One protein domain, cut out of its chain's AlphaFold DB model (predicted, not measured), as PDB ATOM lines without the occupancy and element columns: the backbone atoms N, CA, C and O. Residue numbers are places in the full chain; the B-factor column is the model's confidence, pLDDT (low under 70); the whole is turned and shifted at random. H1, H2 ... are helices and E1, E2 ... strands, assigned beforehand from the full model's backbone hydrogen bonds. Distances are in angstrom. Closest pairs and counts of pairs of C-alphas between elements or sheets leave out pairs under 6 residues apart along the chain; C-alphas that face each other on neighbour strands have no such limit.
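AT A GLANCE: This is residues 183 to 251 of the 251 residues of the protein "T2SP_E domain-containing protein" of Beggiatoa sp. 4572_84 (UniProt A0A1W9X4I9). What shape is it? Helix H2 stands in the middle, with H1 on one side and a tiny parallel sheet, E1 with E2, on the other; residues 209 to 214 stick out. What builds it? H1, H2, E1 and E2, in that order, hold under half of the 69 printed residues; the class is mostly helix. It is compact, with a radius of gyration of the C-alphas of 12.6 A and spans of 33 by 30 by 21 A.

IN THESE COORDINATES: Which helices? H1, residues 189 to 200, begins at C-alpha (23.711, -21.351, -33.632) and is 16.1 A long; H2, residues 216 to 227, is 17.5 A long. Which strands? E1 is residues 234 to 236; E2, residues 248 to 250, ends at C-alpha (15.919, 8.698, -32.687).

HOW THE PARTS SIT: How do the helices stand? They are close but not clearly touching, the closest C-alphas, 199 and 223, 7.2 A apart, at a steep tilt of 56 degrees. Every O i to N i+4 pair is within hydrogen-bond range in H1, 6 of 8 in H2. Which strands pair? E1 and E2 are parallel; N 236 and O 249 are within hydrogen-bond range, 2.9 A.

THE WHOLE: Is it cut? The printed part has no cut; the links H1 to H2 and E1 to E2 are long. Where is confidence low? Residues 212 to 213, 238 to 247 and 250 to 251 have pLDDT under 70.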
ATOM      1  N   ASP A 183      27.370 -12.297 -32.498       78.62
ATOM      2  CA  ASP A 183      28.180 -13.412 -31.983       78.62
ATOM      3  C   ASP A 183      28.426 -13.326 -30.473       78.62
ATOM      4  O   ASP A 183      28.670 -14.332 -29.815       78.62
ATOM      5  N   LYS A 184      28.366 -12.118 -29.904       77.31
ATOM      6  CA  LYS A 184      28.612 -11.873 -28.479       77.31
ATOM      7  C   LYS A 184      27.335 -11.803 -27.644       77.31
ATOM      8  O   LYS A 184      27.428 -11.608 -26.436       77.31
ATOM      9  N   LEU A 185      26.161 -11.970 -28.259       77.62
ATOM     10  CA  LEU A 185      24.877 -11.975 -27.547       77.62
ATOM     11  C   LEU A 185      24.590 -13.304 -26.833       77.62
ATOM     12  O   LEU A 185      23.690 -13.353 -26.002       77.62
ATOM     13  N   GLY A 186      25.357 -14.360 -27.127       83.44
ATOM     14  CA  GLY A 186      25.188 -15.673 -26.498       83.44
ATOM     15  C   GLY A 186      24.040 -16.503 -27.076       83.44
ATOM     16  O   GLY A 186      23.523 -17.374 -26.385       83.44
ATOM     17  N   PHE A 187      23.631 -16.234 -28.321       86.31
ATOM     18  CA  PHE A 187      22.695 -17.098 -29.038       86.31
ATOM     19  C   PHE A 187      23.330 -18.449 -29.366       86.31
ATOM     20  O   PHE A 187      24.492 -18.513 -29.771       86.31
ATOM     21  N   GLU A 188      22.541 -19.515 -29.271       90.00
ATOM     22  CA  GLU A 188      22.886 -20.784 -29.911       90.00
ATOM     23  C   GLU A 188      22.856 -20.628 -31.439       90.00
ATOM     24  O   GLU A 188      22.141 -19.773 -31.968       90.00
ATOM     25  N   GLU A 189      23.602 -21.463 -32.167       89.00
ATOM     26  CA  GLU A 189      23.711 -21.351 -33.632       89.00
ATOM     27  C   GLU A 189      22.346 -21.385 -34.335       89.00
ATOM     28  O   GLU A 189      22.088 -20.575 -35.224       89.00
ATOM     29  N   GLU A 190      21.423 -22.239 -33.885       91.19
ATOM     30  CA  GLU A 190      20.084 -22.315 -34.480       91.19
ATOM     31  C   GLU A 190      19.241 -21.064 -34.185       91.19
ATOM     32  O   GLU A 190      18.588 -20.521 -35.075       91.19
ATOM     33  N   GLN A 191      19.305 -20.534 -32.959       89.25
ATOM     34  CA  GLN A 191      18.609 -19.296 -32.586       89.25
ATOM     35  C   GLN A 191      19.149 -18.098 -33.367       89.25
ATOM     36  O   GLN A 191      18.387 -17.267 -33.862       89.25
ATOM     37  N   LYS A 192      20.475 -18.026 -33.504       89.38
ATOM     38  CA  LYS A 192      21.165 -17.007 -34.288       89.38
ATOM     39  C   LYS A 192      20.757 -17.085 -35.754       89.38
ATOM     40  O   LYS A 192      20.474 -16.046 -36.346       89.38
ATOM     41  N   ARG A 193      20.687 -18.290 -36.330       90.44
ATOM     42  CA  ARG A 193      20.239 -18.517 -37.710       90.44
ATOM     43  C   ARG A 193      18.819 -17.997 -37.917       90.44
ATOM     44  O   ARG A 193      18.614 -17.188 -38.815       90.44
ATOM     45  N   LEU A 194      17.877 -18.384 -37.054       90.06
ATOM     46  CA  LEU A 194      16.480 -17.937 -37.121       90.06
ATOM     47  C   LEU A 194      16.343 -16.420 -36.949       90.06
ATOM     48  O   LEU A 194      15.585 -15.776 -37.671       90.06
ATOM     49  N   TYR A 195      17.097 -15.827 -36.021       89.12
ATOM     50  CA  TYR A 195      17.087 -14.381 -35.812       89.12
ATOM     51  C   TYR A 195      17.661 -13.623 -37.017       89.12
ATOM     52  O   TYR A 195      17.100 -12.613 -37.436       89.12
ATOM     53  N   LEU A 196      18.749 -14.121 -37.614       87.75
ATOM     54  CA  LEU A 196      19.334 -13.548 -38.829       87.75
ATOM     55  C   LEU A 196      18.426 -13.704 -40.047       87.75
ATOM     56  O   LEU A 196      18.378 -12.799 -40.872       87.75
ATOM     57  N   GLU A 197      17.713 -14.821 -40.155       89.62
ATOM     58  CA  GLU A 197      16.720 -15.059 -41.202       89.62
ATOM     59  C   GLU A 197      15.541 -14.089 -41.059       89.62
ATOM     60  O   GLU A 197      15.161 -13.433 -42.027       89.62
ATOM     61  N   ALA A 198      15.042 -13.885 -39.835       88.44
ATOM     62  CA  ALA A 198      14.003 -12.898 -39.556       88.44
ATOM     63  C   ALA A 198      14.460 -11.462 -39.870       88.44
ATOM     64  O   ALA A 198      13.696 -10.689 -40.441       88.44
ATOM     65  N   LEU A 199      15.713 -11.121 -39.544       86.75
ATOM     66  CA  LEU A 199      16.341  -9.848 -39.909       86.75
ATOM     67  C   LEU A 199      16.681  -9.748 -41.404       86.75
ATOM     68  O   LEU A 199      16.990  -8.666 -41.868       86.75
ATOM     69  N   ALA A 200      16.703 -10.822 -42.185       86.06
ATOM     70  CA  ALA A 200      16.954 -10.707 -43.623       86.06
ATOM     71  C   ALA A 200      15.689 -10.303 -44.389       86.06
ATOM     72  O   ALA A 200      15.786  -9.851 -45.533       86.06
ATOM     73  N   ASN A 201      14.519 -10.465 -43.767       85.94
ATOM     74  CA  ASN A 201      13.255 -10.147 -44.400       85.94
ATOM     75  C   ASN A 201      13.162  -8.659 -44.694       85.94
ATOM     76  O   ASN A 201      13.481  -7.803 -43.866       85.94
ATOM     77  N   SER A 202      12.716  -8.388 -45.916       79.94
ATOM     78  CA  SER A 202      12.598  -7.041 -46.421       79.94
ATOM     79  C   SER A 202      11.574  -6.261 -45.629       79.94
ATOM     80  O   SER A 202      11.844  -5.085 -45.535       79.94
ATOM     81  N   GLU A 203      10.523  -6.915 -45.092       84.56
ATOM     82  CA  GLU A 203       9.451  -6.437 -44.207       84.56
ATOM     83  C   GLU A 203       9.129  -7.422 -43.075       84.56
ATOM     84  O   GLU A 203       9.277  -8.634 -43.226       84.56
ATOM     85  N   GLY A 204       8.621  -6.917 -41.950       86.44
ATOM     86  CA  GLY A 204       8.129  -7.764 -40.867       86.44
ATOM     87  C   GLY A 204       8.169  -7.075 -39.510       86.44
ATOM     88  O   GLY A 204       8.703  -5.979 -39.369       86.44
ATOM     89  N   LEU A 205       7.625  -7.756 -38.500       88.19
ATOM     90  CA  LEU A 205       7.674  -7.332 -37.103       88.19
ATOM     91  C   LEU A 205       8.537  -8.306 -36.296       88.19
ATOM     92  O   LEU A 205       8.241  -9.498 -36.240       88.19
ATOM     93  N   ILE A 206       9.558  -7.785 -35.616       87.69
ATOM     94  CA  ILE A 206      10.372  -8.543 -34.659       87.69
ATOM     95  C   ILE A 206      10.055  -8.039 -33.250       87.69
ATOM     96  O   ILE A 206      10.324  -6.884 -32.921       87.69
ATOM     97  N   LEU A 207       9.503  -8.914 -32.406       89.56
ATOM     98  CA  LEU A 207       9.194  -8.604 -31.011       89.56
ATOM     99  C   LEU A 207      10.252  -9.207 -30.083       89.56
ATOM    100  O   LEU A 207      10.414 -10.423 -30.018       89.56
ATOM    101  N   ILE A 208      10.935  -8.354 -29.318       87.62
ATOM    102  CA  ILE A 208      11.915  -8.780 -28.314       87.62
ATOM    103  C   ILE A 208      11.317  -8.561 -26.920       87.62
ATOM    104  O   ILE A 208      11.252  -7.438 -26.415       87.62
ATOM    105  N   ALA A 209      10.878  -9.648 -26.286       86.44
ATOM    106  CA  ALA A 209      10.267  -9.641 -24.958       86.44
ATOM    107  C   ALA A 209      11.220 -10.193 -23.884       86.44
ATOM    108  O   ALA A 209      12.116 -10.983 -24.167       86.44
ATOM    109  N   GLY A 210      11.042  -9.753 -22.638       83.44
ATOM    110  CA  GLY A 210      11.924 -10.097 -21.523       83.44
ATOM    111  C   GLY A 210      11.781  -9.136 -20.344       83.44
ATOM    112  O   GLY A 210      11.160  -8.081 -20.456       83.44
ATOM    113  N   GLN A 211      12.365  -9.480 -19.197       78.75
ATOM    114  CA  GLN A 211      12.362  -8.629 -17.999       78.75
ATOM    115  C   GLN A 211      13.331  -7.436 -18.115       78.75
ATOM    116  O   GLN A 211      14.088  -7.311 -19.085       78.75
ATOM    117  N   HIS A 212      13.308  -6.499 -17.166       68.19
ATOM    118  CA  HIS A 212      14.291  -5.409 -17.142       68.19
ATOM    119  C   HIS A 212      15.719  -5.965 -16.991       68.19
ATOM    120  O   HIS A 212      15.927  -6.927 -16.258       68.19
ATOM    121  N   GLY A 213      16.686  -5.401 -17.719       66.62
ATOM    122  CA  GLY A 213      18.083  -5.857 -17.680       66.62
ATOM    123  C   GLY A 213      18.378  -7.191 -18.384       66.62
ATOM    124  O   GLY A 213      19.511  -7.645 -18.343       66.62
ATOM    125  N   SER A 214      17.407  -7.805 -19.071       75.31
ATOM    126  CA  SER A 214      17.605  -9.066 -19.818       75.31
ATOM    127  C   SER A 214      18.340  -8.919 -21.162       75.31
ATOM    128  O   SER A 214      18.429  -9.877 -21.916       75.31
ATOM    129  N   GLY A 215      18.840  -7.723 -21.493       75.69
ATOM    130  CA  GLY A 215      19.572  -7.484 -22.742       75.69
ATOM    131  C   GLY A 215      18.709  -7.159 -23.966       75.69
ATOM    132  O   GLY A 215      19.256  -7.024 -25.052       75.69
ATOM    133  N   ARG A 216      17.389  -6.956 -23.820       84.44
ATOM    134  CA  ARG A 216      16.478  -6.601 -24.935       84.44
ATOM    135  C   ARG A 216      16.977  -5.432 -25.782       84.44
ATOM    136  O   ARG A 216      17.041  -5.543 -27.002       84.44
ATOM    137  N   THR A 217      17.344  -4.333 -25.123       78.88
ATOM    138  CA  THR A 217      17.880  -3.140 -25.779       78.88
ATOM    139  C   THR A 217      19.150  -3.490 -26.554       78.88
ATOM    140  O   THR A 217      19.263  -3.190 -27.736       78.88
ATOM    141  N   THR A 218      20.077  -4.219 -25.932       80.25
ATOM    142  CA  THR A 218      21.327  -4.666 -26.561       80.25
ATOM    143  C   THR A 218      21.076  -5.527 -27.801       80.25
ATOM    144  O   THR A 218      21.686  -5.282 -28.843       80.25
ATOM    145  N   THR A 219      20.150  -6.486 -27.729       84.25
ATOM    146  CA  THR A 219      19.759  -7.334 -28.865       84.25
ATOM    147  C   THR A 219      19.146  -6.503 -29.990       84.25
ATOM    148  O   THR A 219      19.566  -6.634 -31.138       84.25
ATOM    149  N   LEU A 220      18.222  -5.591 -29.666       85.31
ATOM    150  CA  LEU A 220      17.579  -4.702 -30.636       85.31
ATOM    151  C   LEU A 220      18.607  -3.840 -31.377       85.31
ATOM    152  O   LEU A 220      18.661  -3.856 -32.605       85.31
ATOM    153  N   TYR A 221      19.455  -3.120 -30.641       80.44
ATOM    154  CA  TYR A 221      20.457  -2.241 -31.242       80.44
ATOM    155  C   TYR A 221      21.514  -3.021 -32.035       80.44
ATOM    156  O   TYR A 221      22.004  -2.512 -33.040       80.44
ATOM    157  N   THR A 222      21.827  -4.263 -31.651       81.62
ATOM    158  CA  THR A 222      22.722  -5.138 -32.428       81.62
ATOM    159  C   THR A 222      22.113  -5.513 -33.779       81.62
ATOM    160  O   THR A 222      22.796  -5.434 -34.800       81.62
ATOM    161  N   GLY A 223      20.823  -5.865 -33.807       83.31
ATOM    162  CA  GLY A 223      20.095  -6.126 -35.050       83.31
ATOM    163  C   GLY A 223      20.025  -4.885 -35.943       83.31
ATOM    164  O   GLY A 223      20.408  -4.941 -37.110       83.31
ATOM    165  N   ILE A 224      19.624  -3.740 -35.382       81.69
ATOM    166  CA  ILE A 224      19.490  -2.483 -36.136       81.69
ATOM    167  C   ILE A 224      20.844  -2.003 -36.676       81.69
ATOM    168  O   ILE A 224      20.932  -1.570 -37.825       81.69
ATOM    169  N   SER A 225      21.926  -2.126 -35.902       80.12
ATOM    170  CA  SER A 225      23.265  -1.719 -36.343       80.12
ATOM    171  C   SER A 225      23.730  -2.446 -37.607       80.12
ATOM    172  O   SER A 225      24.564  -1.913 -38.334       80.12
ATOM    173  N   ARG A 226      23.207  -3.643 -37.896       78.38
ATOM    174  CA  ARG A 226      23.524  -4.393 -39.119       78.38
ATOM    175  C   ARG A 226      22.871  -3.797 -40.373       78.38
ATOM    176  O   ARG A 226      23.394  -3.969 -41.476       78.38
ATOM    177  N   PHE A 227      21.761  -3.087 -40.199       77.50
ATOM    178  CA  PHE A 227      21.054  -2.372 -41.259       77.50
ATOM    179  C   PHE A 227      21.518  -0.935 -41.451       77.50
ATOM    180  O   PHE A 227      21.079  -0.294 -42.401       77.50
ATOM    181  N   ASN A 228      22.400  -0.438 -40.581       76.19
ATOM    182  CA  ASN A 228      22.931   0.916 -40.647       76.19
ATOM    183  C   ASN A 228      23.872   1.084 -41.852       76.19
ATOM    184  O   ASN A 228      25.094   0.993 -41.746       76.19
ATOM    185  N   LYS A 229      23.265   1.251 -43.024       79.94
ATOM    186  CA  LYS A 229      23.888   1.460 -44.329       79.94
ATOM    187  C   LYS A 229      23.261   2.710 -44.934       79.94
ATOM    188  O   LYS A 229      22.086   2.971 -44.706       79.94
ATOM    189  N   GLU A 230      24.007   3.429 -45.765       75.75
ATOM    190  CA  GLU A 230      23.568   4.714 -46.342       75.75
ATOM    191  C   GLU A 230      22.219   4.645 -47.083       75.75
ATOM    192  O   GLU A 230      21.472   5.618 -47.098       75.75
ATOM    193  N   GLY A 231      21.876   3.490 -47.665       79.50
ATOM    194  CA  GLY A 231      20.628   3.282 -48.407       79.50
ATOM    195  C   GLY A 231      19.393   2.933 -47.566       79.50
ATOM    196  O   GLY A 231      18.348   2.651 -48.148       79.50
ATOM    197  N   VAL A 232      19.489   2.894 -46.232       79.62
ATOM    198  CA  VAL A 232      18.382   2.501 -45.344       79.62
ATOM    199  C   VAL A 232      18.098   3.621 -44.349       79.62
ATOM    200  O   VAL A 232      18.956   3.987 -43.549       79.62
ATOM    201  N   ASN A 233      16.874   4.150 -44.367       82.00
ATOM    202  CA  ASN A 233      16.431   5.116 -43.366       82.00
ATOM    203  C   ASN A 233      15.904   4.385 -42.129       82.00
ATOM    204  O   ASN A 233      14.903   3.672 -42.204       82.00
ATOM    205  N   ILE A 234      16.568   4.585 -40.993       83.56
ATOM    206  CA  ILE A 234      16.211   3.965 -39.720       83.56
ATOM    207  C   ILE A 234      15.693   5.049 -38.778       83.56
ATOM    208  O   ILE A 234      16.431   5.959 -38.388       83.56
ATOM    209  N   SER A 235      14.434   4.905 -38.372       83.75
ATOM    210  CA  SER A 235      13.796   5.756 -37.369       83.75
ATOM    211  C   SER A 235      13.476   4.938 -36.123       83.75
ATOM    212  O   SER A 235      12.928   3.841 -36.219       83.75
ATOM    213  N   SER A 236      13.805   5.475 -34.953       81.50
ATOM    214  CA  SER A 236      13.488   4.878 -33.658       81.50
ATOM    215  C   SER A 236      12.667   5.855 -32.828       81.50
ATOM    216  O   SER A 236      12.932   7.057 -32.840       81.50
ATOM    217  N   VAL A 237      11.670   5.329 -32.121       79.12
ATOM    218  CA  VAL A 237      10.904   6.067 -31.116       79.12
ATOM    219  C   VAL A 237      11.128   5.366 -29.790       79.12
ATOM    220  O   VAL A 237      10.868   4.166 -29.669       79.12
ATOM    221  N   SER A 238      11.640   6.098 -28.807       69.38
ATOM    222  CA  SER A 238      11.882   5.564 -27.470       69.38
ATOM    223  C   SER A 238      11.628   6.636 -26.427       69.38
ATOM    224  O   SER A 238      12.092   7.759 -26.594       69.38
ATOM    225  N   ASP A 239      11.024   6.265 -25.299       61.19
ATOM    226  CA  ASP A 239      10.900   7.170 -24.147       61.19
ATOM    227  C   ASP A 239      12.274   7.634 -23.630       61.19
ATOM    228  O   ASP A 239      12.393   8.656 -22.954       61.19
ATOM    229  N   LEU A 240      13.333   6.878 -23.948       61.97
ATOM    230  CA  LEU A 240      14.692   7.160 -23.532       61.97
ATOM    231  C   LEU A 240      15.729   6.580 -24.503       61.97
ATOM    232  O   LEU A 240      15.838   5.363 -24.659       61.97
ATOM    233  N   VAL A 241      16.560   7.448 -25.087       61.75
ATOM    234  CA  VAL A 241      17.659   7.029 -25.970       61.75
ATOM    235  C   VAL A 241      18.834   6.523 -25.128       61.75
ATOM    236  O   VAL A 241      19.707   7.296 -24.726       61.75
ATOM    237  N   GLU A 242      18.859   5.216 -24.853       61.66
ATOM    238  CA  GLU A 242      19.924   4.568 -24.066       61.66
ATOM    239  C   GLU A 242      21.256   4.478 -24.839       61.66
ATOM    240  O   GLU A 242      22.325   4.560 -24.234       61.66
ATOM    241  N   ILE A 243      21.214   4.344 -26.174       66.75
ATOM    242  CA  ILE A 243      22.400   4.215 -27.037       66.75
ATOM    243  C   ILE A 243      22.287   5.180 -28.216       66.75
ATOM    244  O   ILE A 243      21.335   5.138 -28.991       66.75
ATOM    245  N   LYS A 244      23.300   6.037 -28.386       63.72
ATOM    246  CA  LYS A 244      23.407   6.927 -29.549       63.72
ATOM    247  C   LYS A 244      24.198   6.234 -30.650       63.72
ATOM    248  O   LYS A 244      25.424   6.193 -30.580       63.72
ATOM    249  N   LEU A 245      23.501   5.716 -31.658       68.56
ATOM    250  CA  LEU A 245      24.134   5.180 -32.861       68.56
ATOM    251  C   LEU A 245      24.123   6.230 -33.981       68.56
ATOM    252  O   LEU A 245      23.052   6.737 -34.324       68.56
ATOM    253  N   PRO A 246      25.286   6.562 -34.571       68.00
ATOM    254  CA  PRO A 246      25.339   7.369 -35.787       68.00
ATOM    255  C   PRO A 246      24.532   6.695 -36.902       68.00
ATOM    256  O   PRO A 246      24.627   5.481 -37.054       68.00
ATOM    257  N   GLY A 247      23.758   7.456 -37.677       68.19
ATOM    258  CA  GLY A 247      22.939   6.919 -38.777       68.19
ATOM    259  C   GLY A 247      21.519   6.483 -38.391       68.19
ATOM    260  O   GLY A 247      20.744   6.128 -39.271       68.19
ATOM    261  N   ILE A 248      21.140   6.566 -37.107       74.25
ATOM    262  CA  ILE A 248      19.767   6.302 -36.649       74.25
ATOM    263  C   ILE A 248      19.122   7.591 -36.150       74.25
ATOM    264  O   ILE A 248      19.593   8.213 -35.194       74.25
ATOM    265  N   ASN A 249      17.990   7.952 -36.748       71.69
ATOM    266  CA  ASN A 249      17.183   9.077 -36.297       71.69
ATOM    267  C   ASN A 249      16.318   8.621 -35.117       71.69
ATOM    268  O   ASN A 249      15.362   7.871 -35.296       71.69
ATOM    269  N   SER A 250      16.676   9.033 -33.902       65.44
ATOM    270  CA  SER A 250      15.919   8.698 -32.687       65.44
ATOM    271  C   SER A 250      15.102   9.906 -32.236       65.44
ATOM    272  O   SER A 250      15.668  10.993 -32.094       65.44
ATOM    273  N   LYS A 251      13.796   9.716 -32.031       52.31
ATOM    274  CA  LYS A 251      12.894  10.699 -31.426       52.31
ATOM    275  C   LYS A 251      12.431  10.232 -30.052       52.31
ATOM    276  O   LYS A 251      12.163   9.017 -29.904       52.31
TER     277      LYS A 251